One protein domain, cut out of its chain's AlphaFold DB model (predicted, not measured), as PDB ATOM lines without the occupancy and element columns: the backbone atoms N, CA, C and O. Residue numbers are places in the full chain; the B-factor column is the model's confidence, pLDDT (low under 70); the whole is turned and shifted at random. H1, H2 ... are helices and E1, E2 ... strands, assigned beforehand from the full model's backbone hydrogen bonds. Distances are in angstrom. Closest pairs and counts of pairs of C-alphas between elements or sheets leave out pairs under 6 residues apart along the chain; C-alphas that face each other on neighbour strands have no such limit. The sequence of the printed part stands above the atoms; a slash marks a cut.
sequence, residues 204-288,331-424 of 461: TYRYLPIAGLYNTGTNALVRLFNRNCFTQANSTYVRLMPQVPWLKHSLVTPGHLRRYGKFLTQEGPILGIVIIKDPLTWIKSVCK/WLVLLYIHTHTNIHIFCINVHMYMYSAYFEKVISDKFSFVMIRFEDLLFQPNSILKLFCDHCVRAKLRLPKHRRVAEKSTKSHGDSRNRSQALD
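Overview. This is residues 204 to 288 and 331 to 424 of the 461 residues of an uncharacterized protein of Reticulomyxa filosa (UniProt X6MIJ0). A ribbon of two parallel strands, E1 and E2, runs through the middle, with a helical group on each side: H1, H6, H7 and H8 on one, H4 and H5 with H2 near H5 on the other. H3 follows beyond the end of E1, and long loops join and border these groups. The printed part has 179 residues with eight named helices and two named strands, in the order H1 H2 E1 H3 H4 H5 E2 H6 H7 H8; the class is mostly helix. The whole is compact, with a radius of gyration of the C-alphas of 17.3 A and spans of 51 by 44 by 26 A.

Along the chain. E1 is residues 271 to 276, 15.7 A long, from C-alpha 271 at (150.185, 162.400, 154.462). E2 is residues 368 to 373, 17.1 A long. H1 is residues 218 to 228, 15.7 A long, beginning at (144.910, 164.025, 168.402). H6 is residues 374 to 379, H7 is residues 381 to 392, 15.4 A long, and H8 is residues 419 to 424, with C-alpha 424 at (134.140, 151.275, 179.119). H2, residues 254 to 267, is 19.8 A long, and H5, residues 350 to 363, is 19.5 A long. H3 is residues 279 to 288 and H4 is residues 331 to 340.

Arrangement. E1 and E2 are parallel neighbours at 25 degrees, with N 274 and O 370 at 2.8 A and N 372 and O 274 at 2.9 A, within hydrogen-bond range. Residues 210 to 211 pair with 273 to 274 of E1, parallel. The closest C-alphas of H1 and E1, Thr 218 and Ile 275, are 6.3 A apart. H7 touches H1 with residues 381 to 385 alone; their closest C-alphas, Leu 385 and Phe 225, are 6.9 A apart. H6 touches H8, about perpendicular at 87 degrees, with the C-alphas of Leu 378 and Leu 423 closest at 6.9 A. H4 touches H5 at a steep tilt of 55 degrees, the same way, with the C-alphas of His 338 and Glu 360 closest at 5.3 A. H4 and E2 are near each other, as are H2 and H5. H3 touches no helix. Every O i to N i+4 pair is within hydrogen-bond range in H1, H3, H6, H7 and H8; H2 has 8 of 10, H4 4 of 6, and H5 4 of 10 beside 4 of 11 O i to N i+3 pairs.

Size, cuts and confidence. The farthest C-alphas, of Val 350 and Lys 401, are 54.0 A apart. Residues 289 to 330 are not printed, and C-alphas 288 and 331 stand 19.8 A apart across the cut. The links H1 to H2 and H7 to H8 are long. Residues 346 to 351 stand free. Mean pLDDT of the printed part is 79.2; it is under 70 at residues 204, 232 to 238, 264 and 336 to 367.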
ATOM      1  N   THR A 204     156.361 156.940 149.566       66.69
ATOM      2  CA  THR A 204     156.671 156.896 150.988       66.69
ATOM      3  C   THR A 204     156.568 158.312 151.524       66.69
ATOM      4  O   THR A 204     157.462 159.135 151.301       66.69
ATOM      5  N   TYR A 205     155.464 158.617 152.196       81.38
ATOM      6  CA  TYR A 205     155.303 159.909 152.843       81.38
ATOM      7  C   TYR A 205     156.346 160.050 153.951       81.38
ATOM      8  O   TYR A 205     156.504 159.173 154.799       81.38
ATOM      9  N   ARG A 206     157.069 161.171 153.951       81.06
ATOM     10  CA  ARG A 206     158.129 161.432 154.937       81.06
ATOM     11  C   ARG A 206     157.579 162.033 156.229       81.06
ATOM     12  O   ARG A 206     158.225 161.976 157.275       81.06
ATOM     13  N   TYR A 207     156.377 162.598 156.171       84.06
ATOM     14  CA  TYR A 207     155.743 163.271 157.294       84.06
ATOM     15  C   TYR A 207     154.299 162.818 157.464       84.06
ATOM     16  O   TYR A 207     153.535 162.772 156.499       84.06
ATOM     17  N   LEU A 208     153.937 162.562 158.722       89.19
ATOM     18  CA  LEU A 208     152.577 162.237 159.161       89.19
ATOM     19  C   LEU A 208     152.067 163.311 160.121       89.19
ATOM     20  O   LEU A 208     152.060 163.104 161.340       89.19
ATOM     21  N   PRO A 209     151.725 164.505 159.625       90.56
ATOM     22  CA  PRO A 209     151.163 165.520 160.478       90.56
ATOM     23  C   PRO A 209     149.723 165.191 160.864       90.56
ATOM     24  O   PRO A 209     148.918 164.750 160.046       90.56
ATOM     25  N   ILE A 210     149.389 165.472 162.119       93.12
ATOM     26  CA  ILE A 210     148.074 165.165 162.682       93.12
ATOM     27  C   ILE A 210     147.221 166.432 162.807       93.12
ATOM     28  O   ILE A 210     147.678 167.468 163.305       93.12
ATOM     29  N   ALA A 211     145.963 166.330 162.383       93.62
ATOM     30  CA  ALA A 211     144.923 167.343 162.532       93.62
ATOM     31  C   ALA A 211     143.677 166.752 163.190       93.62
ATOM     32  O   ALA A 211     143.470 165.543 163.195       93.62
ATOM     33  N   GLY A 212     142.837 167.610 163.751       95.31
ATOM     34  CA  GLY A 212     141.576 167.225 164.372       95.31
ATOM     35  C   GLY A 212     140.958 168.411 165.091       95.31
ATOM     36  O   GLY A 212     141.685 169.288 165.561       95.31
ATOM     37  N   LEU A 213     139.637 168.436 165.255       95.94
ATOM     38  CA  LEU A 213     139.005 169.379 166.180       95.94
ATOM     39  C   LEU A 213     139.557 169.210 167.608       95.94
ATOM     40  O   LEU A 213     140.234 168.233 167.956       95.94
ATOM     41  N   TYR A 214     139.267 170.171 168.486       95.88
ATOM     42  CA  TYR A 214     139.509 169.952 169.911       95.88
ATOM     43  C   TYR A 214     138.813 168.674 170.371       95.88
ATOM     44  O   TYR A 214     137.743 168.324 169.886       95.88
ATOM     45  N   ASN A 215     139.418 167.975 171.329       95.62
ATOM     46  CA  ASN A 215     138.841 166.772 171.933       95.62
ATOM     47  C   ASN A 215     138.599 165.562 171.008       95.62
ATOM     48  O   ASN A 215     137.924 164.626 171.432       95.62
ATOM     49  N   THR A 216     139.208 165.501 169.820       96.06
ATOM     50  CA  THR A 216     139.126 164.317 168.935       96.06
ATOM     51  C   THR A 216     140.219 163.268 169.175       96.06
ATOM     52  O   THR A 216     140.323 162.303 168.441       96.06
ATOM     53  N   GLY A 217     141.069 163.425 170.197       95.56
ATOM     54  CA  GLY A 217     142.103 162.427 170.521       95.56
ATOM     55  C   GLY A 217     143.419 162.563 169.750       95.56
ATOM     56  O   GLY A 217     144.288 161.707 169.857       95.56
ATOM     57  N   THR A 218     143.635 163.684 169.066       95.19
ATOM     58  CA  THR A 218     144.910 164.025 168.402       95.19
ATOM     59  C   THR A 218     146.176 163.770 169.241       95.19
ATOM     60  O   THR A 218     147.162 163.256 168.725       95.19
ATOM     61  N   ASN A 219     146.175 164.076 170.546       93.62
ATOM     62  CA  ASN A 219     147.324 163.792 171.424       93.62
ATOM     63  C   ASN A 219     147.540 162.291 171.659       93.62
ATOM     64  O   ASN A 219     148.681 161.853 171.805       93.62
ATOM     65  N   ALA A 220     146.457 161.513 171.723       94.69
ATOM     66  CA  ALA A 220     146.535 160.064 171.852       94.69
ATOM     67  C   ALA A 220     147.133 159.448 170.588       94.69
ATOM     68  O   ALA A 220     148.039 158.629 170.699       94.69
ATOM     69  N   LEU A 221     146.722 159.935 169.416       94.75
ATOM     70  CA  LEU A 221     147.256 159.493 168.132       94.75
ATOM     71  C   LEU A 221     148.761 159.769 167.996       94.75
ATOM     72  O   LEU A 221     149.528 158.852 167.716       94.75
ATOM     73  N   VAL A 222     149.203 161.001 168.283       93.19
ATOM     74  CA  VAL A 222     150.636 161.366 168.256       93.19
ATOM     75  C   VAL A 222     151.446 160.449 169.180       93.19
ATOM     76  O   VAL A 222     152.489 159.925 168.798       93.19
ATOM     77  N   ARG A 223     150.962 160.226 170.412       92.88
ATOM     78  CA  ARG A 223     151.638 159.350 171.382       92.88
ATOM     79  C   ARG A 223     151.647 157.891 170.937       92.88
ATOM     80  O   ARG A 223     152.628 157.206 171.224       92.88
ATOM     81  N   LEU A 224     150.586 157.421 170.280       94.25
ATOM     82  CA  LEU A 224     150.511 156.064 169.755       94.25
ATOM     83  C   LEU A 224     151.587 155.857 168.688       94.25
ATOM     84  O   LEU A 224     152.385 154.931 168.818       94.25
ATOM     85  N   PHE A 225     151.690 156.751 167.705       93.12
ATOM     86  CA  PHE A 225     152.706 156.627 166.663       93.12
ATOM     87  C   PHE A 225     154.133 156.769 167.202       93.12
ATOM     88  O   PHE A 225     154.956 155.887 166.958       93.12
ATOM     89  N   ASN A 226     154.415 157.789 168.024       90.31
ATOM     90  CA  ASN A 226     155.764 158.038 168.563       90.31
ATOM     91  C   ASN A 226     156.328 156.856 169.366       90.31
ATOM     92  O   ASN A 226     157.538 156.711 169.514       90.31
ATOM     93  N   ARG A 227     155.456 156.024 169.943       92.06
ATOM     94  CA  ARG A 227     155.866 154.868 170.748       92.06
ATOM     95  C   ARG A 227     156.052 153.597 169.939       92.06
ATOM     96  O   ARG A 227     156.683 152.674 170.451       92.06
ATOM     97  N   ASN A 228     155.480 153.521 168.741       93.31
ATOM     98  CA  ASN A 228     155.311 152.262 168.021       93.31
ATOM     99  C   ASN A 228     155.924 152.248 166.627       93.31
ATOM    100  O   ASN A 228     156.222 151.158 166.149       93.31
ATOM    101  N   CYS A 229     156.175 153.403 166.018       90.81
ATOM    102  CA  CYS A 229     156.651 153.483 164.643       90.81
ATOM    103  C   CYS A 229     158.045 154.093 164.592       90.81
ATOM    104  O   CYS A 229     158.263 155.211 165.058       90.81
ATOM    105  N   PHE A 230     158.993 153.322 164.063       85.62
ATOM    106  CA  PHE A 230     160.419 153.636 164.059       85.62
ATOM    107  C   PHE A 230     160.931 153.605 162.631       85.62
ATOM    108  O   PHE A 230     160.608 152.694 161.880       85.62
ATOM    109  N   THR A 231     161.772 154.550 162.240       71.62
ATOM    110  CA  THR A 231     162.478 154.436 160.963       71.62
ATOM    111  C   THR A 231     163.731 153.593 161.112       71.62
ATOM    112  O   THR A 231     164.411 153.645 162.132       71.62
ATOM    113  N   GLN A 232     164.029 152.803 160.083       59.19
ATOM    114  CA  GLN A 232     165.093 151.801 160.110       59.19
ATOM    115  C   GLN A 232     166.502 152.379 159.860       59.19
ATOM    116  O   GLN A 232     167.470 151.639 159.978       59.19
ATOM    117  N   ALA A 233     166.641 153.673 159.537       49.62
ATOM    118  CA  ALA A 233     167.908 154.251 159.082       49.62
ATOM    119  C   ALA A 233     168.264 155.586 159.758       49.62
ATOM    120  O   ALA A 233     167.429 156.478 159.910       49.62
ATOM    121  N   ASN A 234     169.548 155.723 160.091       49.72
ATOM    122  CA  ASN A 234     170.200 156.817 160.815       49.72
ATOM    123  C   ASN A 234     170.204 158.210 160.130       49.72
ATOM    124  O   ASN A 234     170.966 159.069 160.564       49.72
ATOM    125  N   SER A 235     169.400 158.504 159.097       48.03
ATOM    126  CA  SER A 235     169.487 159.834 158.444       48.03
ATOM    127  C   SER A 235     168.225 160.412 157.791       48.03
ATOM    128  O   SER A 235     168.172 161.623 157.578       48.03
ATOM    129  N   THR A 236     167.159 159.645 157.548       49.16
ATOM    130  CA  THR A 236     165.916 160.176 156.948       49.16
ATOM    131  C   THR A 236     164.685 159.735 157.735       49.16
ATOM    132  O   THR A 236     163.915 158.865 157.349       49.16
ATOM    133  N   TYR A 237     164.516 160.371 158.893       56.53
ATOM    134  CA  TYR A 237     163.388 160.185 159.800       56.53
ATOM    135  C   TYR A 237     162.041 160.426 159.099       56.53
ATOM    136  O   TYR A 237     161.825 161.505 158.541       56.53
ATOM    137  N   VAL A 238     161.114 159.470 159.225       64.25
ATOM    138  CA  VAL A 238     159.682 159.765 159.161       64.25
ATOM    139  C   VAL A 238     159.407 160.597 160.395       64.25
ATOM    140  O   VAL A 238     159.442 160.107 161.527       64.25
ATOM    141  N   ARG A 239     159.219 161.893 160.190       72.50
ATOM    142  CA  ARG A 239     158.982 162.816 161.291       72.50
ATOM    143  C   ARG A 239     157.484 162.877 161.510       72.50
ATOM    144  O   ARG A 239     156.739 163.483 160.739       72.50
ATOM    145  N   LEU A 240     157.048 162.242 162.593       79.12
ATOM    146  CA  LEU A 240     155.722 162.475 163.143       79.12
ATOM    147  C   LEU A 240     155.649 163.935 163.566       79.12
ATOM    148  O   LEU A 240     156.275 164.355 164.541       79.12
ATOM    149  N   MET A 241     154.911 164.724 162.795       80.31
ATOM    150  CA  MET A 241     154.696 166.116 163.133       80.31
ATOM    151  C   MET A 241     153.513 166.180 164.095       80.31
ATOM    152  O   MET A 241     152.418 165.723 163.758       80.31
ATOM    153  N   PRO A 242     153.679 166.777 165.287       79.38
ATOM    154  CA  PRO A 242     152.590 166.878 166.256       79.38
ATOM    155  C   PRO A 242     151.415 167.720 165.740       79.38
ATOM    156  O   PRO A 242     150.327 167.679 166.317       79.38
ATOM    157  N   GLN A 243     151.636 168.492 164.673       84.25
ATOM    158  CA  GLN A 243     150.632 169.311 164.023       84.25
ATOM    159  C   GLN A 243     150.855 169.388 162.518       84.25
ATOM    160  O   GLN A 243     151.985 169.401 162.029       84.25
ATOM    161  N   VAL A 244     149.748 169.526 161.807       83.62
ATOM    162  CA  VAL A 244     149.719 169.976 160.419       83.62
ATOM    163  C   VAL A 244     150.195 171.423 160.257       83.62
ATOM    164  O   VAL A 244     150.019 172.242 161.164       83.62
ATOM    165  N   PRO A 245     150.783 171.765 159.098       80.56
ATOM    166  CA  PRO A 245     151.278 173.115 158.815       80.56
ATOM    167  C   PRO A 245     150.202 174.207 158.836       80.56
ATOM    168  O   PRO A 245     150.523 175.372 159.067       80.56
ATOM    169  N   TRP A 246     148.926 173.856 158.646       78.25
ATOM    170  CA  TRP A 246     147.803 174.785 158.819       78.25
ATOM    171  C   TRP A 246     147.268 174.851 160.253       78.25
ATOM    172  O   TRP A 246     146.186 175.384 160.469       78.25
ATOM    173  N   LEU A 247     148.054 174.366 161.221       86.25
ATOM    174  CA  LEU A 247     147.733 174.220 162.638       86.25
ATOM    175  C   LEU A 247     146.717 173.106 162.917       86.25
ATOM    176  O   LEU A 247     145.679 172.971 162.282       86.25
ATOM    177  N   LYS A 248     147.021 172.330 163.956       86.50
ATOM    178  CA  LYS A 248     146.330 171.101 164.367       86.50
ATOM    179  C   LYS A 248     144.807 171.201 164.476       86.50
ATOM    180  O   LYS A 248     144.114 170.241 164.154       86.50
ATOM    181  N   HIS A 249     144.322 172.331 164.980       92.81
ATOM    182  CA  HIS A 249     142.912 172.558 165.277       92.81
ATOM    183  C   HIS A 249     142.275 173.587 164.347       92.81
ATOM    184  O   HIS A 249     141.064 173.703 164.352       92.81
ATOM    185  N   SER A 250     143.047 174.322 163.549       87.94
ATOM    186  CA  SER A 250     142.520 175.464 162.805       87.94
ATOM    187  C   SER A 250     141.829 175.045 161.511       87.94
ATOM    188  O   SER A 250     142.049 173.958 160.976       87.94
ATOM    189  N   LEU A 251     141.025 175.959 160.971       84.38
ATOM    190  CA  LEU A 251     140.578 175.873 159.587       84.38
ATOM    191  C   LEU A 251     141.758 176.065 158.630       84.38
ATOM    192  O   LEU A 251     142.674 176.862 158.876       84.38
ATOM    193  N   VAL A 252     141.723 175.351 157.509       80.62
ATOM    194  CA  VAL A 252     142.676 175.586 156.426       80.62
ATOM    195  C   VAL A 252     142.361 176.954 155.821       80.62
ATOM    196  O   VAL A 252     141.235 177.221 155.418       80.62
ATOM    197  N   THR A 253     143.354 177.842 155.773       81.12
ATOM    198  CA  THR A 253     143.216 179.172 155.161       81.12
ATOM    199  C   THR A 253     144.168 179.285 153.969       81.12
ATOM    200  O   THR A 253     145.199 178.603 153.944       81.12
ATOM    201  N   PRO A 254     143.928 180.194 153.008       77.12
ATOM    202  CA  PRO A 254     144.879 180.455 151.926       77.12
ATOM    203  C   PRO A 254     146.265 180.877 152.438       77.12
ATOM    204  O   PRO A 254     147.290 180.600 151.814       77.12
ATOM    205  N   GLY A 255     146.321 181.545 153.597       80.94
ATOM    206  CA  GLY A 255     147.575 181.872 154.274       80.94
ATOM    207  C   GLY A 255     148.346 180.622 154.698       80.94
ATOM    208  O   GLY A 255     149.552 180.537 154.458       80.94
ATOM    209  N   HIS A 256     147.647 179.631 155.258       81.69
ATOM    210  CA  HIS A 256     148.238 178.345 155.614       81.69
ATOM    211  C   HIS A 256     148.773 177.603 154.386       81.69
ATOM    212  O   HIS A 256     149.917 177.152 154.404       81.69
ATOM    213  N   LEU A 257     148.007 177.556 153.294       75.62
ATOM    214  CA  LEU A 257     148.444 176.892 152.063       75.62
ATOM    215  C   LEU A 257     149.660 177.544 151.412       75.62
ATOM    216  O   LEU A 257     150.562 176.842 150.964       75.62
ATOM    217  N   ARG A 258     149.737 178.879 151.399       78.69
ATOM    218  CA  ARG A 258     150.919 179.580 150.871       78.69
ATOM    219  C   ARG A 258     152.179 179.280 151.678       78.69
ATOM    220  O   ARG A 258     153.240 179.087 151.089       78.69
ATOM    221  N   ARG A 259     152.078 179.218 153.013       77.44
ATOM    222  CA  ARG A 259     153.203 178.797 153.872       77.44
ATOM    223  C   ARG A 259     153.564 177.333 153.626       77.44
ATOM    224  O   ARG A 259     154.741 176.997 153.577       77.44
ATOM    225  N   TYR A 260     152.559 176.491 153.417       73.44
ATOM    226  CA  TYR A 260     152.743 175.067 153.185       73.44
ATOM    227  C   TYR A 260     153.378 174.728 151.836       73.44
ATOM    228  O   TYR A 260     154.217 173.839 151.776       73.44
ATOM    229  N   GLY A 261     153.048 175.457 150.765       73.31
ATOM    230  CA  GLY A 261     153.670 175.247 149.456       73.31
ATOM    231  C   GLY A 261     155.199 175.323 149.517       73.31
ATOM    232  O   GLY A 261     155.870 174.531 148.868       73.31
ATOM    233  N   LYS A 262     155.739 176.205 150.371       75.50
ATOM    234  CA  LYS A 262     157.183 176.291 150.648       75.50
ATOM    235  C   LYS A 262     157.711 175.087 151.438       75.50
ATOM    236  O   LYS A 262     158.819 174.632 151.181       75.50
ATOM    237  N   PHE A 263     156.917 174.563 152.373       73.62
ATOM    238  CA  PHE A 263     157.265 173.388 153.177       73.62
ATOM    239  C   PHE A 263     157.348 172.118 152.317       73.62
ATOM    240  O   PHE A 263     158.346 171.410 152.367       73.62
ATOM    241  N   LEU A 264     156.349 171.871 151.462       69.88
ATOM    242  CA  LEU A 264     156.319 170.708 150.563       69.88
ATOM    243  C   LEU A 264     157.537 170.636 149.642       69.88
ATOM    244  O   LEU A 264     158.115 169.566 149.470       69.88
ATOM    245  N   THR A 265     157.945 171.773 149.072       72.12
ATOM    246  CA  THR A 265     159.107 171.827 148.173       72.12
ATOM    247  C   THR A 265     160.424 171.490 148.867       72.12
ATOM    248  O   THR A 265     161.371 171.101 148.197       72.12
ATOM    249  N   GLN A 266     160.500 171.649 150.190       72.81
ATOM    250  CA  GLN A 266     161.726 171.444 150.965       72.81
ATOM    251  C   GLN A 266     161.771 170.068 151.634       72.81
ATOM    252  O   GLN A 266     162.838 169.477 151.765       72.81
ATOM    253  N   GLU A 267     160.617 169.556 152.056       71.62
ATOM    254  CA  GLU A 267     160.549 168.439 152.997       71.62
ATOM    255  C   GLU A 267     160.072 167.126 152.342       71.62
ATOM    256  O   GLU A 267     160.366 166.041 152.841       71.62
ATOM    257  N   GLY A 268     159.437 167.180 151.168       77.88
ATOM    258  CA  GLY A 268     158.945 165.997 150.451       77.88
ATOM    259  C   GLY A 268     157.463 165.699 150.718       77.88
ATOM    260  O   GLY A 268     156.756 166.547 151.265       77.88
ATOM    261  N   PRO A 269     156.956 164.524 150.295       81.75
ATOM    262  CA  PRO A 269     155.532 164.207 150.341       81.75
ATOM    263  C   PRO A 269     155.034 164.000 151.775       81.75
ATOM    264  O   PRO A 269     155.725 163.441 152.635       81.75
ATOM    265  N   ILE A 270     153.799 164.436 152.022       83.31
ATOM    266  CA  ILE A 270     153.171 164.493 153.344       83.31
ATOM    267  C   ILE A 270     151.804 163.826 153.279       83.31
ATOM    268  O   ILE A 270     151.032 164.112 152.367       83.31
ATOM    269  N   LEU A 271     151.506 162.990 154.274       88.12
ATOM    270  CA  LEU A 271     150.185 162.400 154.462       88.12
ATOM    271  C   LEU A 271     149.564 162.949 155.741       88.12
ATOM    272  O   LEU A 271     149.967 162.592 156.849       88.12
ATOM    273  N   GLY A 272     148.576 163.829 155.594       89.69
ATOM    274  CA  GLY A 272     147.795 164.299 156.732       89.69
ATOM    275  C   GLY A 272     147.003 163.170 157.369       89.69
ATOM    276  O   GLY A 272     146.330 162.419 156.673       89.69
ATOM    277  N   ILE A 273     147.013 163.086 158.694       92.06
ATOM    278  CA  ILE A 273     146.089 162.217 159.425       92.06
ATOM    279  C   ILE A 273     145.097 163.100 160.165       92.06
ATOM    280  O   ILE A 273     145.450 163.818 161.104       92.06
ATOM    281  N   VAL A 274     143.847 163.064 159.725       92.62
ATOM    282  CA  VAL A 274     142.749 163.831 160.305       92.62
ATOM    283  C   VAL A 274     141.982 162.914 161.247       92.62
ATOM    284  O   VAL A 274     141.258 162.029 160.807       92.62
ATOM    285  N   ILE A 275     142.122 163.117 162.554       95.31
ATOM    286  CA  ILE A 275     141.328 162.369 163.527       95.31
ATOM    287  C   ILE A 275     140.025 163.091 163.836       95.31
ATOM    288  O   ILE A 275     139.997 164.239 164.304       95.31
ATOM    289  N   ILE A 276     138.944 162.373 163.584       95.56
ATOM    290  CA  ILE A 276     137.572 162.790 163.811       95.56
ATOM    291  C   ILE A 276     136.993 162.006 164.982       95.56
ATOM    292  O   ILE A 276     137.571 161.028 165.443       95.56
ATOM    293  N   LYS A 277     135.857 162.447 165.497       96.00
ATOM    294  CA  LYS A 277     135.173 161.785 166.603       96.00
ATOM    295  C   LYS A 277     133.681 161.851 166.357       96.00
ATOM    296  O   LYS A 277     133.227 162.853 165.791       96.00
ATOM    297  N   ASP A 278     132.955 160.830 166.805       96.25
ATOM    298  CA  ASP A 278     131.495 160.823 166.775       96.25
ATOM    299  C   ASP A 278     130.945 162.164 167.314       96.25
ATOM    300  O   ASP A 278     131.387 162.622 168.376       96.25
ATOM    301  N   PRO A 279     130.028 162.835 166.594       97.31
ATOM    302  CA  PRO A 279     129.597 164.190 166.929       97.31
ATOM    303  C   PRO A 279     128.935 164.277 168.309       97.31
ATOM    304  O   PRO A 279     129.192 165.239 169.034       97.31
ATOM    305  N   LEU A 280     128.151 163.273 168.721       97.38
ATOM    306  CA  LEU A 280     127.483 163.244 170.029       97.38
ATOM    307  C   LEU A 280     128.520 163.182 171.156       97.38
ATOM    308  O   LEU A 280     128.498 163.974 172.107       97.38
ATOM    309  N   THR A 281     129.487 162.272 171.041       96.94
ATOM    310  CA  THR A 281     130.539 162.137 172.057       96.94
ATOM    311  C   THR A 281     131.579 163.262 171.996       96.94
ATOM    312  O   THR A 281     132.194 163.606 173.016       96.94
ATOM    313  N   TRP A 282     131.775 163.876 170.828       97.75
ATOM    314  CA  TRP A 282     132.586 165.076 170.657       97.75
ATOM    315  C   TRP A 282     131.958 166.278 171.364       97.75
ATOM    316  O   TRP A 282     132.652 166.907 172.164       97.75
ATOM    317  N   ILE A 283     130.655 166.532 171.177       98.06
ATOM    318  CA  ILE A 283     129.907 167.596 171.875       98.06
ATOM    319  C   ILE A 283     130.073 167.454 173.389       98.06
ATOM    320  O   ILE A 283     130.523 168.392 174.048       98.06
ATOM    321  N   LYS A 284     129.850 166.251 173.935       97.44
ATOM    322  CA  LYS A 284     130.092 165.948 175.359       97.44
ATOM    323  C   LYS A 284     131.509 166.270 175.813       97.44
ATOM    324  O   LYS A 284     131.734 166.696 176.942       97.44
ATOM    325  N   SER A 285     132.491 166.047 174.947       96.12
ATOM    326  CA  SER A 285     133.887 166.336 175.272       96.12
ATOM    327  C   SER A 285     134.184 167.835 175.249       96.12
ATOM    328  O   SER A 285     134.971 168.306 176.068       96.12
ATOM    329  N   VAL A 286     133.549 168.590 174.349       97.06
ATOM    330  CA  VAL A 286     133.622 170.058 174.315       97.06
ATOM    331  C   VAL A 286     132.948 170.672 175.544       97.06
ATOM    332  O   VAL A 286     133.525 171.590 176.119       97.06
ATOM    333  N   CYS A 287     131.820 170.119 176.013       96.94
ATOM    334  CA  CYS A 287     131.176 170.534 177.269       96.94
ATOM    335  C   CYS A 287     132.126 170.462 178.476       96.94
ATOM    336  O   CYS A 287     132.059 171.294 179.370       96.94
ATOM    337  N   LYS A 288     133.050 169.491 178.490       94.81
ATOM    338  CA  LYS A 288     134.050 169.343 179.563       94.81
ATOM    339  C   LYS A 288     135.237 170.294 179.420       94.81
ATOM    340  O   LYS A 288     135.832 170.693 180.413       94.81
ATOM    341  N   TRP A 331     133.633 172.327 159.856       90.38
ATOM    342  CA  TRP A 331     135.050 171.974 159.930       90.38
ATOM    343  C   TRP A 331     135.379 170.772 159.043       90.38
ATOM    344  O   TRP A 331     136.359 170.805 158.301       90.38
ATOM    345  N   LEU A 332     134.530 169.740 159.070       85.56
ATOM    346  CA  LEU A 332     134.712 168.557 158.234       85.56
ATOM    347  C   LEU A 332     134.395 168.812 156.769       85.56
ATOM    348  O   LEU A 332     135.132 168.335 155.924       85.56
ATOM    349  N   VAL A 333     133.360 169.589 156.447       82.56
ATOM    350  CA  VAL A 333     133.034 169.973 155.065       82.56
ATOM    351  C   VAL A 333     134.202 170.730 154.439       82.56
ATOM    352  O   VAL A 333     134.586 170.436 153.308       82.56
ATOM    353  N   LEU A 334     134.823 171.647 155.186       76.50
ATOM    354  CA  LEU A 334     136.017 172.364 154.741       76.50
ATOM    355  C   LEU A 334     137.241 171.454 154.581       76.50
ATOM    356  O   LEU A 334     138.196 171.867 153.938       76.50
ATOM    357  N   LEU A 335     137.232 170.225 155.097       71.94
ATOM    358  CA  LEU A 335     138.230 169.207 154.757       71.94
ATOM    359  C   LEU A 335     137.753 168.301 153.611       71.94
ATOM    360  O   LEU A 335     138.525 167.997 152.714       71.94
ATOM    361  N   TYR A 336     136.480 167.903 153.604       61.00
ATOM    362  CA  TYR A 336     135.909 166.899 152.708       61.00
ATOM    363  C   TYR A 336     135.659 167.410 151.290       61.00
ATOM    364  O   TYR A 336     136.049 166.735 150.339       61.00
ATOM    365  N   ILE A 337     135.086 168.612 151.125       56.00
ATOM    366  CA  ILE A 337     134.937 169.246 149.799       56.00
ATOM    367  C   ILE A 337     136.304 169.337 149.110       56.00
ATOM    368  O   ILE A 337     136.412 169.143 147.912       56.00
ATOM    369  N   HIS A 338     137.390 169.465 149.869       49.84
ATOM    370  CA  HIS A 338     138.730 169.479 149.293       49.84
ATOM    371  C   HIS A 338     139.253 168.128 148.786       49.84
ATOM    372  O   HIS A 338     140.295 168.108 148.138       49.84
ATOM    373  N   THR A 339     138.562 167.015 149.049       45.19
ATOM    374  CA  THR A 339     138.997 165.669 148.618       45.19
ATOM    375  C   THR A 339     138.155 165.026 147.540       45.19
ATOM    376  O   THR A 339     138.683 164.194 146.811       45.19
ATOM    377  N   HIS A 340     136.871 165.371 147.440       40.62
ATOM    378  CA  HIS A 340     135.919 164.578 146.654       40.62
ATOM    379  C   HIS A 340     135.226 165.342 145.518       40.62
ATOM    380  O   HIS A 340     134.450 164.737 144.779       40.62
ATOM    381  N   THR A 341     135.506 166.633 145.309       42.84
ATOM    382  CA  THR A 341     134.902 167.386 144.202       42.84
ATOM    383  C   THR A 341     135.917 167.730 143.106       42.84
ATOM    384  O   THR A 341     136.723 168.637 143.214       42.84
ATOM    385  N   ASN A 342     135.816 166.984 141.999       38.94
ATOM    386  CA  ASN A 342     135.840 167.529 140.631       38.94
ATOM    387  C   ASN A 342     134.395 167.893 140.187       38.94
ATOM    388  O   ASN A 342     134.069 167.911 139.002       38.94
ATOM    389  N   ILE A 343     133.474 168.096 141.140       41.06
ATOM    390  CA  ILE A 343     132.030 168.221 140.906       41.06
ATOM    391  C   ILE A 343     131.594 169.652 141.231       41.06
ATOM    392  O   ILE A 343     131.594 170.067 142.384       41.06
ATOM    393  N   HIS A 344     131.168 170.377 140.198       36.91
ATOM    394  CA  HIS A 344     130.519 171.686 140.267       36.91
ATOM    395  C   HIS A 344     129.275 171.670 141.188       36.91
ATOM    396  O   HIS A 344     128.179 171.323 140.751       36.91
ATOM    397  N   ILE A 345     129.403 172.057 142.461       42.41
ATOM    398  CA  ILE A 345     128.258 172.216 143.382       42.41
ATOM    399  C   ILE A 345     127.780 173.665 143.320       42.41
ATOM    400  O   ILE A 345     128.391 174.504 143.955       42.41
ATOM    401  N   PHE A 346     126.736 173.996 142.551       39.88
ATOM    402  CA  PHE A 346     126.377 175.374 142.133       39.88
ATOM    403  C   PHE A 346     125.703 176.316 143.152       39.88
ATOM    404  O   PHE A 346     125.449 177.460 142.794       39.88
ATOM    405  N   CYS A 347     125.443 175.955 144.419       35.12
ATOM    406  CA  CYS A 347     124.566 176.817 145.246       35.12
ATOM    407  C   CYS A 347     124.910 177.036 146.733       35.12
ATOM    408  O   CYS A 347     124.056 177.537 147.458       35.12
ATOM    409  N   ILE A 348     126.127 176.770 147.220       37.59
ATOM    410  CA  ILE A 348     126.484 177.114 148.615       37.59
ATOM    411  C   ILE A 348     127.472 178.282 148.626       37.59
ATOM    412  O   ILE A 348     128.653 178.092 148.372       37.59
ATOM    413  N   ASN A 349     126.949 179.482 148.914       41.69
ATOM    414  CA  ASN A 349     127.636 180.736 149.254       41.69
ATOM    415  C   ASN A 349     128.878 181.108 148.415       41.69
ATOM    416  O   ASN A 349     129.936 180.493 148.494       41.69
ATOM    417  N   VAL A 350     128.794 182.235 147.700       39.72
ATOM    418  CA  VAL A 350     129.850 182.808 146.832       39.72
ATOM    419  C   VAL A 350     131.225 182.918 147.523       39.72
ATOM    420  O   VAL A 350     132.260 182.795 146.867       39.72
ATOM    421  N   HIS A 351     131.259 183.046 148.855       40.69
ATOM    422  CA  HIS A 351     132.505 183.058 149.626       40.69
ATOM    423  C   HIS A 351     133.145 181.670 149.819       40.69
ATOM    424  O   HIS A 351     134.349 181.606 149.987       40.69
ATOM    425  N   MET A 352     132.400 180.562 149.763       38.78
ATOM    426  CA  MET A 352     132.955 179.196 149.727       38.78
ATOM    427  C   MET A 352     133.326 178.772 148.298       38.78
ATOM    428  O   MET A 352     134.268 178.012 148.097       38.78
ATOM    429  N   TYR A 353     132.629 179.317 147.301       38.88
ATOM    430  CA  TYR A 353     132.781 178.963 145.890       38.88
ATOM    431  C   TYR A 353     134.174 179.268 145.328       38.88
ATOM    432  O   TYR A 353     134.823 178.406 144.735       38.88
ATOM    433  N   MET A 354     134.674 180.477 145.592       37.47
ATOM    434  CA  MET A 354     136.011 180.917 145.167       37.47
ATOM    435  C   MET A 354     137.129 180.188 145.926       37.47
ATOM    436  O   MET A 354     138.234 180.027 145.408       37.47
ATOM    437  N   TYR A 355     136.828 179.710 147.137       43.88
ATOM    438  CA  TYR A 355     137.734 178.887 147.928       43.88
ATOM    439  C   TYR A 355     137.681 177.413 147.538       43.88
ATOM    440  O   TYR A 355     138.586 176.718 147.941       43.88
ATOM    441  N   SER A 356     136.708 176.917 146.768       44.88
ATOM    442  CA  SER A 356     136.741 175.519 146.306       44.88
ATOM    443  C   SER A 356     137.601 175.365 145.051       44.88
ATOM    444  O   SER A 356     138.553 174.611 145.085       44.88
ATOM    445  N   ALA A 357     137.421 176.159 143.991       43.62
ATOM    446  CA  ALA A 357     138.092 175.891 142.707       43.62
ATOM    447  C   ALA A 357     139.632 176.072 142.711       43.62
ATOM    448  O   ALA A 357     140.360 175.280 142.111       43.62
ATOM    449  N   TYR A 358     140.170 177.100 143.385       44.88
ATOM    450  CA  TYR A 358     141.634 177.271 143.518       44.88
ATOM    451  C   TYR A 358     142.249 176.235 144.470       44.88
ATOM    452  O   TYR A 358     143.413 175.863 144.352       44.88
ATOM    453  N   PHE A 359     141.464 175.786 145.437       48.91
ATOM    454  CA  PHE A 359     141.920 175.018 146.586       48.91
ATOM    455  C   PHE A 359     141.719 173.519 146.337       48.91
ATOM    456  O   PHE A 359     142.555 172.752 146.777       48.91
ATOM    457  N   GLU A 360     140.729 173.111 145.540       49.62
ATOM    458  CA  GLU A 360     140.574 171.781 144.940       49.62
ATOM    459  C   GLU A 360     141.838 171.442 144.163       49.62
ATOM    460  O   GLU A 360     142.546 170.525 144.550       49.62
ATOM    461  N   LYS A 361     142.232 172.254 143.172       51.66
ATOM    462  CA  LYS A 361     143.426 171.964 142.361       51.66
ATOM    463  C   LYS A 361     144.741 172.007 143.150       51.66
ATOM    464  O   LYS A 361     145.701 171.337 142.799       51.66
ATOM    465  N   VAL A 362     144.841 172.830 144.196       54.47
ATOM    466  CA  VAL A 362     146.090 172.965 144.969       54.47
ATOM    467  C   VAL A 362     146.169 171.971 146.128       54.47
ATOM    468  O   VAL A 362     147.276 171.557 146.456       54.47
ATOM    469  N   ILE A 363     145.051 171.592 146.754       57.44
ATOM    470  CA  ILE A 363     145.017 170.608 147.844       57.44
ATOM    471  C   ILE A 363     144.878 169.194 147.300       57.44
ATOM    472  O   ILE A 363     145.678 168.368 147.709       57.44
ATOM    473  N   SER A 364     143.946 168.886 146.397       57.78
ATOM    474  CA  SER A 364     143.752 167.493 145.965       57.78
ATOM    475  C   SER A 364     145.011 166.928 145.291       57.78
ATOM    476  O   SER A 364     145.417 165.808 145.593       57.78
ATOM    477  N   ASP A 365     145.710 167.750 144.500       61.00
ATOM    478  CA  ASP A 365     146.950 167.351 143.826       61.00
ATOM    479  C   ASP A 365     148.184 167.344 144.750       61.00
ATOM    480  O   ASP A 365     149.189 166.710 144.428       61.00
ATOM    481  N   LYS A 366     148.168 168.068 145.882       63.72
ATOM    482  CA  LYS A 366     149.367 168.251 146.739       63.72
ATOM    483  C   LYS A 366     149.216 167.760 148.171       63.72
ATOM    484  O   LYS A 366     150.175 167.824 148.944       63.72
ATOM    485  N   PHE A 367     148.021 167.341 148.560       69.25
ATOM    486  CA  PHE A 367     147.686 167.066 149.940       69.25
ATOM    487  C   PHE A 367     146.846 165.799 150.061       69.25
ATOM    488  O   PHE A 367     145.618 165.820 150.082       69.25
ATOM    489  N   SER A 368     147.544 164.677 150.198       81.62
ATOM    490  CA  SER A 368     146.914 163.435 150.613       81.62
ATOM    491  C   SER A 368     146.619 163.509 152.106       81.62
ATOM    492  O   SER A 368     147.489 163.858 152.910       81.62
ATOM    493  N   PHE A 369     145.406 163.144 152.499       85.56
ATOM    494  CA  PHE A 369     145.112 162.870 153.893       85.56
ATOM    495  C   PHE A 369     144.192 161.675 154.048       85.56
ATOM    496  O   PHE A 369     143.426 161.338 153.151       85.56
ATOM    497  N   VAL A 370     144.260 161.068 155.226       87.62
ATOM    498  CA  VAL A 370     143.357 160.007 155.661       87.62
ATOM    499  C   VAL A 370     142.604 160.507 156.879       87.62
ATOM    500  O   VAL A 370     143.200 161.073 157.801       87.62
ATOM    501  N   MET A 371     141.289 160.311 156.878       88.94
ATOM    502  CA  MET A 371     140.472 160.524 158.065       88.94
ATOM    503  C   MET A 371     140.390 159.226 158.865       88.94
ATOM    504  O   MET A 371     140.181 158.165 158.288       88.94
ATOM    505  N   ILE A 372     140.540 159.306 160.185       93.06
ATOM    506  CA  ILE A 372     140.334 158.168 161.090       93.06
ATOM    507  C   ILE A 372     139.427 158.564 162.241       93.06
ATOM    508  O   ILE A 372     139.485 159.705 162.711       93.06
ATOM    509  N   ARG A 373     138.622 157.629 162.744       94.69
ATOM    510  CA  ARG A 373     137.797 157.892 163.922       94.69
ATOM    511  C   ARG A 373     138.603 157.707 165.199       94.69
ATOM    512  O   ARG A 373     139.518 156.889 165.297       94.69
ATOM    513  N   PHE A 374     138.256 158.487 166.211       96.25
ATOM    514  CA  PHE A 374     138.804 158.351 167.551       96.25
ATOM    515  C   PHE A 374     138.462 156.990 168.157       96.25
ATOM    516  O   PHE A 374     139.260 156.408 168.887       96.25
ATOM    517  N   GLU A 375     137.282 156.484 167.835       95.50
ATOM    518  CA  GLU A 375     136.781 155.188 168.255       95.50
ATOM    519  C   GLU A 375     137.655 154.068 167.667       95.50
ATOM    520  O   GLU A 375     138.119 153.205 168.410       95.50
ATOM    521  N   ASP A 376     138.033 154.160 166.391       94.69
ATOM    522  CA  ASP A 376     138.957 153.219 165.737       94.69
ATOM    523  C   ASP A 376     140.334 153.228 166.406       94.69
ATOM    524  O   ASP A 376     140.914 152.181 166.697       94.69
ATOM    525  N   LEU A 377     140.839 154.422 166.732       95.38
ATOM    526  CA  LEU A 377     142.078 154.579 167.492       95.38
ATOM    527  C   LEU A 377     141.998 153.913 168.877       95.38
ATOM    528  O   LEU A 377     142.997 153.388 169.374       95.38
ATOM    529  N   LEU A 378     140.836 153.977 169.525       95.31
ATOM    530  CA  LEU A 378     140.626 153.478 170.879       95.31
ATOM    531  C   LEU A 378     140.500 151.945 170.915       95.31
ATOM    532  O   LEU A 378     141.188 151.292 171.716       95.31
ATOM    533  N   PHE A 379     139.640 151.397 170.055       95.50
ATOM    534  CA  PHE A 379     139.301 149.975 170.001       95.50
ATOM    535  C   PHE A 379     140.309 149.159 169.191       95.50
ATOM    536  O   PHE A 379     140.620 148.034 169.573       95.50
ATOM    537  N   GLN A 380     140.883 149.734 168.131       95.25
ATOM    538  CA  GLN A 380     141.770 149.029 167.202       95.25
ATOM    539  C   GLN A 380     143.116 149.749 166.971       95.25
ATOM    540  O   GLN A 380     143.551 149.935 165.830       95.25
ATOM    541  N   PRO A 381     143.860 150.117 168.035       95.56
ATOM    542  CA  PRO A 381     145.116 150.856 167.888       95.56
ATOM    543  C   PRO A 381     146.171 150.095 167.071       95.56
ATOM    544  O   PRO A 381     147.010 150.714 166.422       95.56
ATOM    545  N   ASN A 382     146.150 148.758 167.097       94.31
ATOM    546  CA  ASN A 382     147.087 147.925 166.344       94.31
ATOM    547  C   ASN A 382     146.831 147.966 164.834       94.31
ATOM    548  O   ASN A 382     147.797 148.046 164.081       94.31
ATOM    549  N   SER A 383     145.565 147.945 164.413       92.69
ATOM    550  CA  SER A 383     145.177 148.048 163.002       92.69
ATOM    551  C   SER A 383     145.578 149.415 162.446       92.69
ATOM    552  O   SER A 383     146.255 149.488 161.427       92.69
ATOM    553  N   ILE A 384     145.307 150.496 163.192       93.94
ATOM    554  CA  ILE A 384     145.754 151.853 162.835       93.94
ATOM    555  C   ILE A 384     147.283 151.924 162.713       93.94
ATOM    556  O   ILE A 384     147.816 152.505 161.771       93.94
ATOM    557  N   LEU A 385     148.019 151.322 163.649       93.31
ATOM    558  CA  LEU A 385     149.478 151.296 163.590       93.31
ATOM    559  C   LEU A 385     150.014 150.533 162.372       93.31
ATOM    560  O   LEU A 385     150.928 151.035 161.723       93.31
ATOM    561  N   LYS A 386     149.460 149.354 162.069       90.75
ATOM    562  CA  LYS A 386     149.820 148.545 160.892       90.75
ATOM    563  C   LYS A 386     149.572 149.340 159.611       90.75
ATOM    564  O   LYS A 386     150.512 149.565 158.854       90.75
ATOM    565  N   LEU A 387     148.362 149.878 159.455       88.50
ATOM    566  CA  LEU A 387     147.957 150.699 158.316       88.50
ATOM    567  C   LEU A 387     148.967 151.819 158.031       88.50
ATOM    568  O   LEU A 387     149.574 151.881 156.965       88.50
ATOM    569  N   PHE A 388     149.204 152.705 158.996       90.06
ATOM    570  CA  PHE A 388     150.042 153.868 158.713       90.06
ATOM    571  C   PHE A 388     151.528 153.539 158.688       90.06
ATOM    572  O   PHE A 388     152.245 154.060 157.835       90.06
ATOM    573  N   CYS A 389     152.015 152.715 159.614       88.88
ATOM    574  CA  CYS A 389     153.451 152.514 159.762       88.88
ATOM    575  C   CYS A 389     153.986 151.544 158.720       88.88
ATOM    576  O   CYS A 389     154.952 151.897 158.045       88.88
ATOM    577  N   ASP A 390     153.314 150.414 158.507       84.69
ATOM    578  CA  ASP A 390     153.771 149.424 157.536       84.69
ATOM    579  C   ASP A 390     153.396 149.845 156.104       84.69
ATOM    580  O   ASP A 390     154.245 149.776 155.212       84.69
ATOM    581  N   HIS A 391     152.176 150.356 155.881       83.06
ATOM    582  CA  HIS A 391     151.677 150.606 154.521       83.06
ATOM    583  C   HIS A 391     151.850 152.051 154.031       83.06
ATOM    584  O   HIS A 391     152.201 152.246 152.867       83.06
ATOM    585  N   CYS A 392     151.659 153.074 154.873       84.06
ATOM    586  CA  CYS A 392     151.709 154.463 154.391       84.06
ATOM    587  C   CYS A 392     153.118 155.079 154.376       84.06
ATOM    588  O   CYS A 392     153.460 155.800 153.440       84.06
ATOM    589  N   VAL A 393     153.939 154.842 155.406       83.38
ATOM    590  CA  VAL A 393     155.249 155.526 155.541       83.38
ATOM    591  C   VAL A 393     156.456 154.605 155.551       83.38
ATOM    592  O   VAL A 393     157.579 155.086 155.699       83.38
ATOM    593  N   ARG A 394     156.241 153.291 155.395       80.69
ATOM    594  CA  ARG A 394     157.285 152.254 155.483       80.69
ATOM    595  C   ARG A 394     158.169 152.413 156.730       80.69
ATOM    596  O   ARG A 394     159.379 152.188 156.699       80.69
ATOM    597  N   ALA A 395     157.568 152.839 157.838       85.00
ATOM    598  CA  ALA A 395     158.210 152.786 159.137       85.00
ATOM    599  C   ALA A 395     158.159 151.348 159.656       85.00
ATOM    600  O   ALA A 395     157.192 150.624 159.465       85.00
ATOM    601  N   LYS A 396     159.187 150.946 160.393       88.56
ATOM    602  CA  LYS A 396     159.184 149.691 161.129       88.56
ATOM    603  C   LYS A 396     158.227 149.810 162.309       88.56
ATOM    604  O   LYS A 396     158.508 150.510 163.292       88.56
ATOM    605  N   LEU A 397     157.107 149.106 162.230       91.69
ATOM    606  CA  LEU A 397     156.223 148.918 163.365       91.69
ATOM    607  C   LEU A 397     156.892 148.030 164.424       91.69
ATOM    608  O   LEU A 397     157.555 147.034 164.125       91.69
ATOM    609  N   ARG A 398     156.719 148.375 165.703       91.69
ATOM    610  CA  ARG A 398     157.129 147.499 166.806       91.69
ATOM    611  C   ARG A 398     156.463 146.136 166.693       91.69
ATOM    612  O   ARG A 398     155.262 146.028 166.430       91.69
ATOM    613  N   LEU A 399     157.247 145.106 167.013       91.44
ATOM    614  CA  LEU A 399     156.742 143.747 167.168       91.44
ATOM    615  C   LEU A 399     155.532 143.741 168.117       91.44
ATOM    616  O   LEU A 399     155.580 144.462 169.119       91.44
ATOM    617  N   PRO A 400     154.494 142.925 167.855       91.94
ATOM    618  CA  PRO A 400     153.245 142.920 168.621       91.94
ATOM    619  C   PRO A 400     153.436 142.949 170.145       91.94
ATOM    620  O   PRO A 400     152.889 143.823 170.810       91.94
ATOM    621  N   LYS A 401     154.323 142.099 170.685       92.12
ATOM    622  CA  LYS A 401     154.640 142.013 172.127       92.12
ATOM    623  C   LYS A 401     155.279 143.269 172.743       92.12
ATOM    624  O   LYS A 401     155.389 143.379 173.959       92.12
ATOM    625  N   HIS A 402     155.753 144.203 171.922       92.62
ATOM    626  CA  HIS A 402     156.410 145.442 172.349       92.62
ATOM    627  C   HIS A 402     155.621 146.697 171.983       92.62
ATOM    628  O   HIS A 402     156.104 147.810 172.242       92.62
ATOM    629  N   ARG A 403     154.442 146.542 171.370       93.06
ATOM    630  CA  ARG A 403     153.576 147.673 171.060       93.06
ATOM    631  C   ARG A 403     153.067 148.283 172.362       93.06
ATOM    632  O   ARG A 403     152.647 147.590 173.280       93.06
ATOM    633  N   ARG A 404     153.159 149.605 172.461       93.12
ATOM    634  CA  ARG A 404     152.798 150.387 173.644       93.12
ATOM    635  C   ARG A 404     151.612 151.269 173.311       93.12
ATOM    636  O   ARG A 404     151.779 152.337 172.718       93.12
ATOM    637  N   VAL A 405     150.430 150.852 173.738       93.06
ATOM    638  CA  VAL A 405     149.242 151.704 173.721       93.06
ATOM    639  C   VAL A 405     149.268 152.603 174.961       93.06
ATOM    640  O   VAL A 405     149.796 152.239 176.014       93.06
ATOM    641  N   ALA A 406     148.817 153.849 174.828       89.25
ATOM    642  CA  ALA A 406     148.793 154.773 175.954       89.25
ATOM    643  C   ALA A 406     147.648 154.419 176.912       89.25
ATOM    644  O   ALA A 406     146.510 154.788 176.658       89.25
ATOM    645  N   GLU A 407     147.970 153.741 178.016       91.94
ATOM    646  CA  GLU A 407     146.981 153.412 179.053       91.94
ATOM    647  C   GLU A 407     146.662 154.604 179.961       91.94
ATOM    648  O   GLU A 407     145.507 154.860 180.291       91.94
ATOM    649  N   LYS A 408     147.678 155.396 180.323       91.81
ATOM    650  CA  LYS A 408     147.496 156.617 181.120       91.81
ATOM    651  C   LYS A 408     146.842 157.725 180.295       91.81
ATOM    652  O   LYS A 408     147.068 157.820 179.085       91.81
ATOM    653  N   SER A 409     146.127 158.618 180.982       88.50
ATOM    654  CA  SER A 409     145.571 159.822 180.363       88.50
ATOM    655  C   SER A 409     146.628 160.594 179.563       88.50
ATOM    656  O   SER A 409     147.801 160.716 179.937       88.50
ATOM    657  N   THR A 410     146.193 161.122 178.418       84.38
ATOM    658  CA  THR A 410     147.060 161.882 177.519       84.38
ATOM    659  C   THR A 410     147.105 163.376 177.802       84.38
ATOM    660  O   THR A 410     147.951 164.074 177.238       84.38
ATOM    661  N   LYS A 411     146.245 163.867 178.695       82.06
ATOM    662  CA  LYS A 411     146.193 165.266 179.120       82.06
ATOM    663  C   LYS A 411     146.497 165.345 180.615       82.06
ATOM    664  O   LYS A 411     146.094 164.477 181.373       82.06
ATOM    665  N   SER A 412     147.218 166.385 181.018       79.06
ATOM    666  CA  SER A 412     147.534 166.686 182.423       79.06
ATOM    667  C   SER A 412     146.454 167.507 183.136       79.06
ATOM    668  O   SER A 412     146.595 167.798 184.314       79.06
ATOM    669  N   HIS A 413     145.411 167.924 182.420       78.19
ATOM    670  CA  HIS A 413     144.378 168.842 182.890       78.19
ATOM    671  C   HIS A 413     142.989 168.309 182.522       78.19
ATOM    672  O   HIS A 413     142.825 167.643 181.491       78.19
ATOM    673  N   GLY A 414     142.010 168.646 183.366       74.44
ATOM    674  CA  GLY A 414     140.626 168.174 183.293       74.44
ATOM    675  C   GLY A 414     140.445 166.721 183.741       74.44
ATOM    676  O   GLY A 414     141.419 165.989 183.934       74.44
ATOM    677  N   ASP A 415     139.182 166.297 183.842       80.88
ATOM    678  CA  ASP A 415     138.766 164.931 184.202       80.88
ATOM    679  C   ASP A 415     139.031 163.951 183.057       80.88
ATOM    680  O   ASP A 415     138.147 163.468 182.337       80.88
ATOM    681  N   SER A 416     140.315 163.732 182.821       84.38
ATOM    682  CA  SER A 416     140.808 162.958 181.706       84.38
ATOM    683  C   SER A 416     140.833 161.473 182.063       84.38
ATOM    684  O   SER A 416     141.485 161.041 183.010       84.38
ATOM    685  N   ARG A 417     140.089 160.682 181.288       89.38
ATOM    686  CA  ARG A 417     139.971 159.234 181.479       89.38
ATOM    687  C   ARG A 417     141.236 158.519 181.006       89.38
ATOM    688  O   ARG A 417     141.850 158.915 180.010       89.38
ATOM    689  N   ASN A 418     141.615 157.462 181.718       93.81
ATOM    690  CA  ASN A 418     142.589 156.492 181.220       93.81
ATOM    691  C   ASN A 418     141.963 155.665 180.072       93.81
ATOM    692  O   ASN A 418     140.773 155.808 179.774       93.81
ATOM    693  N   ARG A 419     142.751 154.835 179.381       93.44
ATOM    694  CA  ARG A 419     142.238 154.089 178.222       93.44
ATOM    695  C   ARG A 419     141.169 153.067 178.604       93.44
ATOM    696  O   ARG A 419     140.176 153.007 177.892       93.44
ATOM    697  N   SER A 420     141.327 152.331 179.703       94.88
ATOM    698  CA  SER A 420     140.303 151.385 180.181       94.88
ATOM    699  C   SER A 420     138.965 152.089 180.408       94.88
ATOM    700  O   SER A 420     137.965 151.730 179.807       94.88
ATOM    701  N   GLN A 421     138.974 153.196 181.151       95.19
ATOM    702  CA  GLN A 421     137.785 154.014 181.385       95.19
ATOM    703  C   GLN A 421     137.198 154.570 180.085       95.19
ATOM    704  O   GLN A 421     135.985 154.732 179.971       95.19
ATOM    705  N   ALA A 422     138.044 154.923 179.111       94.81
ATOM    706  CA  ALA A 422     137.574 155.321 177.793       94.81
ATOM    707  C   ALA A 422     136.909 154.138 177.075       94.81
ATOM    708  O   ALA A 422     135.803 154.313 176.587       94.81
ATOM    709  N   LEU A 423     137.506 152.945 177.059       95.56
ATOM    710  CA  LEU A 423     136.892 151.751 176.468       95.56
ATOM    711  C   LEU A 423     135.524 151.460 177.088       95.56
ATOM    712  O   LEU A 423     134.558 151.340 176.345       95.56
ATOM    713  N   ASP A 424     135.415 151.481 178.417       95.69
ATOM    714  CA  ASP A 424     134.140 151.275 179.119       95.69
ATOM    715  C   ASP A 424     133.107 152.345 178.734       95.69
ATOM    716  O   ASP A 424     131.925 152.077 178.541       95.69
TER     717      ASP A 424